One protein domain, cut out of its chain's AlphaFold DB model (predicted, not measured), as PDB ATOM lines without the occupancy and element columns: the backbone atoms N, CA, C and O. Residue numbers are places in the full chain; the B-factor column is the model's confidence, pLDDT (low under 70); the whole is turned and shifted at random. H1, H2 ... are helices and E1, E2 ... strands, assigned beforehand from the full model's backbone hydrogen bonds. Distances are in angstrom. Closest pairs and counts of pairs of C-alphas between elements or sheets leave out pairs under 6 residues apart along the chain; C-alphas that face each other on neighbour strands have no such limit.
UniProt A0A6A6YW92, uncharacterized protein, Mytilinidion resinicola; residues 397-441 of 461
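Overview. This is residues 397 to 441 of the 461 residues of an uncharacterized protein of Mytilinidion resinicola (UniProt A0A6A6YW92). Look first for a small antiparallel sheet of three strands, two hairpins in a row, with one long helix, H2, passing near its edge strand E1 and only grazing the sheet. The short helix H1 follows straight on from E3, and residues 423 to 428, of which 426 to 428 belong to H2, stick out where the chain turns into the long helix. You will find 45 printed residues with three named strands and two named helices, in the order E1 E2 E3 H1 H2; the sheet's order is E1 - E2 - E3, and the class is mixed, helices and strands. The whole is compact, with a radius of gyration of the C-alphas of 10.6 A, and spans 28 by 22 by 18 A.

Arrangement. Begin with E2, residues 405 to 410, the inner strand. On one edge find E1, residues 397 to 402, antiparallel to E2 at 157 degrees; N 400 and O 407 are 2.8 A apart, within hydrogen-bond range, and so are N 407 and O 400, at 2.9 A. The other edge strand is E3, residues 415 to 418, antiparallel to E2 at 146 degrees, where N 408 and O 417 are 2.9 A apart, within hydrogen-bond range. E1 and E2 form a hairpin, as do E2 and E3; together the strands make a meander, each the antiparallel neighbour of the one before. After E3 look for H1, residues 419 to 422, which only grazes the sheet; the closest C-alphas of E2 and H1 are those of Leu 406 and Glu 419, 5.6 A apart. H2, residues 426 to 441, only grazes the sheet with its residues 429 to 436; E1 and H2 are near each other, with 7 pairs of C-alphas within 10 A. H1 and H2 meet only through their link. In H2, 11 of 12 O i to N i+4 pairs are within hydrogen-bond range; H1 is too short for such a pair, and its one O i to N i+3 pair is within range.

Along the chain. Find C-alpha 405 at (47.383, 38.670, -19.701); from there E2 runs 16.2 A to C-alpha 410. E1 starts at C-alpha 397, at (45.259, 23.519, -11.716), and covers 16.4 A from first to last C-alpha. E3 covers 9.9 A and H1 5.2 A. H2 runs 22.6 A to C-alpha 441 at (27.009, 26.569, -11.990).

Size, cuts and confidence. The two C-alphas farthest apart are those of Arg 413 and Val 441, at 29.5 A. The printed part has no cut, and its four links are tight. In this predicted model the mean pLDDT of the printed part is 95.8, and no printed residue is under 70.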
ATOM      1  N   VAL A 397      45.796  23.533 -13.088       96.75
ATOM      2  CA  VAL A 397      45.259  23.519 -11.716       96.75
ATOM      3  C   VAL A 397      44.511  24.811 -11.387       96.75
ATOM      4  O   VAL A 397      43.491  24.764 -10.705       96.75
ATOM      5  N   LYS A 398      45.020  25.956 -11.853       97.50
ATOM      6  CA  LYS A 398      44.479  27.299 -11.597       97.50
ATOM      7  C   LYS A 398      44.712  28.207 -12.802       97.50
ATOM      8  O   LYS A 398      45.702  28.024 -13.506       97.50
ATOM      9  N   GLU A 399      43.866  29.213 -12.962       97.81
ATOM     10  CA  GLU A 399      44.096  30.395 -13.797       97.81
ATOM     11  C   GLU A 399      44.311  31.639 -12.920       97.81
ATOM     12  O   GLU A 399      43.934  31.656 -11.743       97.81
ATOM     13  N   ARG A 400      44.938  32.675 -13.482       98.19
ATOM     14  CA  ARG A 400      44.972  34.035 -12.929       98.19
ATOM     15  C   ARG A 400      45.057  35.059 -14.057       98.19
ATOM     16  O   ARG A 400      45.676  34.799 -15.086       98.19
ATOM     17  N   VAL A 401      44.494  36.240 -13.825       98.25
ATOM     18  CA  VAL A 401      44.733  37.425 -14.660       98.25
ATOM     19  C   VAL A 401      45.923  38.187 -14.074       98.25
ATOM     20  O   VAL A 401      45.977  38.423 -12.866       98.25
ATOM     21  N   THR A 402      46.882  38.565 -14.914       98.25
ATOM     22  CA  THR A 402      48.010  39.442 -14.567       98.25
ATOM     23  C   THR A 402      48.032  40.662 -15.486       98.25
ATOM     24  O   THR A 402      47.277  40.738 -16.452       98.25
ATOM     25  N   LYS A 403      48.909  41.638 -15.211       97.88
ATOM     26  CA  LYS A 403      49.065  42.830 -16.069       97.88
ATOM     27  C   LYS A 403      49.504  42.498 -17.505       97.88
ATOM     28  O   LYS A 403      49.339  43.333 -18.384       97.88
ATOM     29  N   SER A 404      50.081  41.317 -17.726       97.44
ATOM     30  CA  SER A 404      50.524  40.817 -19.034       97.44
ATOM     31  C   SER A 404      49.452  40.027 -19.795       97.44
ATOM     32  O   SER A 404      49.557  39.921 -21.014       97.44
ATOM     33  N   GLY A 405      48.433  39.500 -19.106       97.81
ATOM     34  CA  GLY A 405      47.383  38.670 -19.701       97.81
ATOM     35  C   GLY A 405      46.956  37.507 -18.801       97.81
ATOM     36  O   GLY A 405      47.047  37.581 -17.575       97.81
ATOM     37  N   LEU A 406      46.457  36.430 -19.412       98.06
ATOM     38  CA  LEU A 406      46.051  35.209 -18.713       98.06
ATOM     39  C   LEU A 406      47.237  34.267 -18.484       98.06
ATOM     40  O   LEU A 406      48.020  33.977 -19.392       98.06
ATOM     41  N   GLU A 407      47.334  33.736 -17.268       98.38
ATOM     42  CA  GLU A 407      48.347  32.760 -16.871       98.38
ATOM     43  C   GLU A 407      47.718  31.542 -16.193       98.38
ATOM     44  O   GLU A 407      46.820  31.661 -15.358       98.38
ATOM     45  N   TYR A 408      48.255  30.360 -16.494       98.00
ATOM     46  CA  TYR A 408      47.770  29.080 -15.988       98.00
ATOM     47  C   TYR A 408      48.849  28.358 -15.177       98.00
ATOM     48  O   TYR A 408      50.011  28.294 -15.577       98.00
ATOM     49  N   MET A 409      48.466  27.787 -14.035       97.50
ATOM     50  CA  MET A 409      49.359  27.031 -13.153       97.50
ATOM     51  C   MET A 409      49.385  25.554 -13.559       97.50
ATOM     52  O   MET A 409      48.357  24.866 -13.493       97.50
ATOM     53  N   LEU A 410      50.554  25.056 -13.975       96.38
ATOM     54  CA  LEU A 410      50.713  23.703 -14.520       96.38
ATOM     55  C   LEU A 410      51.164  22.700 -13.452       96.38
ATOM     56  O   LEU A 410      52.254  22.834 -12.897       96.38
ATOM     57  N   ARG A 411      50.388  21.629 -13.232       92.88
ATOM     58  CA  ARG A 411      50.602  20.670 -12.121       92.88
ATOM     59  C   ARG A 411      51.957  19.942 -12.122       92.88
ATOM     60  O   ARG A 411      52.337  19.349 -11.123       92.88
ATOM     61  N   TRP A 412      52.652  19.896 -13.256       88.56
ATOM     62  CA  TRP A 412      53.892  19.125 -13.417       88.56
ATOM     63  C   TRP A 412      55.166  19.928 -13.100       88.56
ATOM     64  O   TRP A 412      56.244  19.345 -13.005       88.56
ATOM     65  N   ARG A 413      55.045  21.251 -12.915       85.81
ATOM     66  CA  ARG A 413      56.128  22.156 -12.481       85.81
ATOM     67  C   ARG A 413      55.720  23.127 -11.365       85.81
ATOM     68  O   ARG A 413      56.584  23.824 -10.848       85.81
ATOM     69  N   ASP A 414      54.424  23.229 -11.064       94.06
ATOM     70  CA  ASP A 414      53.800  24.275 -10.234       94.06
ATOM     71  C   ASP A 414      54.166  25.717 -10.656       94.06
ATOM     72  O   ASP A 414      54.009  26.685  -9.912       94.06
ATOM     73  N   THR A 415      54.600  25.874 -11.911       96.88
ATOM     74  CA  THR A 415      54.888  27.154 -12.557       96.88
ATOM     75  C   THR A 415      53.639  27.741 -13.196       96.88
ATOM     76  O   THR A 415      52.862  27.029 -13.839       96.88
ATOM     77  N   TRP A 416      53.513  29.061 -13.101       97.69
ATOM     78  CA  TRP A 416      52.605  29.850 -13.927       97.69
ATOM     79  C   TRP A 416      53.192  30.013 -15.329       97.69
ATOM     80  O   TRP A 416      54.366  30.355 -15.472       97.69
ATOM     81  N   VAL A 417      52.385  29.748 -16.355       97.44
ATOM     82  CA  VAL A 417      52.752  29.887 -17.769       97.44
ATOM     83  C   VAL A 417      51.694  30.739 -18.462       97.44
ATOM     84  O   VAL A 417      50.498  30.523 -18.271       97.44
ATOM     85  N   HIS A 418      52.137  31.722 -19.242       98.06
ATOM     86  CA  HIS A 418      51.259  32.626 -19.981       98.06
ATOM     87  C   HIS A 418      50.500  31.889 -21.093       98.06
ATOM     88  O   HIS A 418      51.048  30.968 -21.700       98.06
ATOM     89  N   GLU A 419      49.271  32.309 -21.400       97.38
ATOM     90  CA  GLU A 419      48.401  31.656 -22.392       97.38
ATOM     91  C   GLU A 419      49.064  31.505 -23.774       97.38
ATOM     92  O   GLU A 419      48.967  30.450 -24.401       97.38
ATOM     93  N   SER A 420      49.838  32.504 -24.210       97.06
ATOM     94  CA  SER A 420      50.611  32.445 -25.463       97.06
ATOM     95  C   SER A 420      51.700  31.362 -25.482       97.06
ATOM     96  O   SER A 420      52.050  30.872 -26.553       97.06
ATOM     97  N   GLY A 421      52.210  30.948 -24.317       95.62
ATOM     98  CA  GLY A 421      53.151  29.831 -24.170       95.62
ATOM     99  C   GLY A 421      52.485  28.450 -24.164       95.62
ATOM    100  O   GLY A 421      53.184  27.442 -24.095       95.62
ATOM    101  N   LEU A 422      51.150  28.391 -24.231       95.12
ATOM    102  CA  LEU A 422      50.344  27.166 -24.233       95.12
ATOM    103  C   LEU A 422      49.608  26.950 -25.567       95.12
ATOM    104  O   LEU A 422      48.593  26.257 -25.624       95.12
ATOM    105  N   SER A 423      50.148  27.504 -26.655       95.62
ATOM    106  CA  SER A 423      49.636  27.386 -28.030       95.62
ATOM    107  C   SER A 423      49.336  25.947 -28.480       95.62
ATOM    108  O   SER A 423      48.401  25.741 -29.254       95.62
ATOM    109  N   HIS A 424      50.097  24.969 -27.977       94.12
ATOM    110  CA  HIS A 424      49.961  23.535 -28.257       94.12
ATOM    111  C   HIS A 424      48.991  22.793 -27.313       94.12
ATOM    112  O   HIS A 424      48.713  21.621 -27.533       94.12
ATOM    113  N   ALA A 425      48.482  23.442 -26.260       94.56
ATOM    114  CA  ALA A 425      47.683  22.823 -25.193       94.56
ATOM    115  C   ALA A 425      46.255  23.404 -25.095       94.56
ATOM    116  O   ALA A 425      45.642  23.393 -24.022       94.56
ATOM    117  N   LYS A 426      45.719  23.920 -26.211       95.69
ATOM    118  CA  LYS A 426      44.404  24.588 -26.289       95.69
ATOM    119  C   LYS A 426      43.277  23.730 -25.722       95.69
ATOM    120  O   LYS A 426      42.545  24.196 -24.854       95.69
ATOM    121  N   ASP A 427      43.207  22.467 -26.118       95.56
ATOM    122  CA  ASP A 427      42.172  21.513 -25.705       95.56
ATOM    123  C   ASP A 427      42.139  21.341 -24.176       95.56
ATOM    124  O   ASP A 427      41.083  21.156 -23.565       95.56
ATOM    125  N   ALA A 428      43.302  21.452 -23.525       95.00
ATOM    126  CA  ALA A 428      43.443  21.342 -22.081       95.00
ATOM    127  C   ALA A 428      43.123  22.657 -21.338       95.00
ATOM    128  O   ALA A 428      42.661  22.592 -20.192       95.00
ATOM    129  N   ILE A 429      43.304  23.819 -21.985       96.81
ATOM    130  CA  ILE A 429      42.762  25.121 -21.543       96.81
ATOM    131  C   ILE A 429      41.237  25.111 -21.643       96.81
ATOM    132  O   ILE A 429      40.560  25.421 -20.665       96.81
ATOM    133  N   GLU A 430      40.674  24.695 -22.776       96.94
ATOM    134  CA  GLU A 430      39.224  24.605 -22.970       96.94
ATOM    135  C   GLU A 430      38.592  23.612 -21.982       96.94
ATOM    136  O   GLU A 430      37.640  23.948 -21.280       96.94
ATOM    137  N   SER A 431      39.195  22.432 -21.820       96.12
ATOM    138  CA  SER A 431      38.802  21.451 -20.799       96.12
ATOM    139  C   SER A 431      38.925  21.983 -19.368       96.12
ATOM    140  O   SER A 431      38.238  21.493 -18.472       96.12
ATOM    141  N   TYR A 432      39.810  22.949 -19.107       96.94
ATOM    142  CA  TYR A 432      39.879  23.639 -17.818       96.94
ATOM    143  C   TYR A 432      38.754  24.673 -17.672       96.94
ATOM    144  O   TYR A 432      38.035  24.613 -16.676       96.94
ATOM    145  N   ARG A 433      38.529  25.527 -18.677       97.00
ATOM    146  CA  ARG A 433      37.442  26.521 -18.697       97.00
ATOM    147  C   ARG A 433      36.063  25.872 -18.541       97.00
ATOM    148  O   ARG A 433      35.305  26.303 -17.677       97.00
ATOM    149  N   LYS A 434      35.784  24.780 -19.267       96.56
ATOM    150  CA  LYS A 434      34.536  24.000 -19.143       96.56
ATOM    151  C   LYS A 434      34.313  23.475 -17.721       96.56
ATOM    152  O   LYS A 434      33.204  23.571 -17.209       96.56
ATOM    153  N   ARG A 435      35.365  22.986 -17.044       95.69
ATOM    154  CA  ARG A 435      35.273  22.590 -15.625       95.69
ATOM    155  C   ARG A 435      35.006  23.785 -14.716       95.69
ATOM    156  O   ARG A 435      34.086  23.711 -13.926       95.69
ATOM    157  N   VAL A 436      35.729  24.898 -14.861       95.44
ATOM    158  CA  VAL A 436      35.513  26.097 -14.024       95.44
ATOM    159  C   VAL A 436      34.110  26.689 -14.216       95.44
ATOM    160  O   VAL A 436      33.519  27.169 -13.254       95.44
ATOM    161  N   GLN A 437      33.549  26.633 -15.426       94.88
ATOM    162  CA  GLN A 437      32.151  26.998 -15.684       94.88
ATOM    163  C   GLN A 437      31.183  26.025 -14.996       94.88
ATOM    164  O   GLN A 437      30.296  26.465 -14.268       94.88
ATOM    165  N   HIS A 438      31.390  24.715 -15.149       94.25
ATOM    166  CA  HIS A 438      30.567  23.698 -14.492       94.25
ATOM    167  C   HIS A 438      30.653  23.767 -12.956       94.25
ATOM    168  O   HIS A 438      29.638  23.631 -12.285       94.25
ATOM    169  N   ASP A 439      31.826  24.036 -12.382       93.56
ATOM    170  CA  ASP A 439      32.028  24.173 -10.935       93.56
ATOM    171  C   ASP A 439      31.341  25.439 -10.382       93.56
ATOM    172  O   ASP A 439      30.867  25.427  -9.246       93.56
ATOM    173  N   LYS A 440      31.243  26.514 -11.185       91.94
ATOM    174  CA  LYS A 440      30.511  27.754 -10.851       91.94
ATOM    175  C   LYS A 440      28.989  27.592 -10.901       91.94
ATOM    176  O   LYS A 440      28.311  28.191 -10.079       91.94
ATOM    177  N   VAL A 441      28.461  26.813 -11.847       90.44
ATOM    178  CA  VAL A 441      27.009  26.569 -11.990       90.44
ATOM    179  C   VAL A 441      26.538  25.434 -11.070       90.44
ATOM    180  O   VAL A 441      25.490  25.528 -10.441       90.44
TER     181      VAL A 441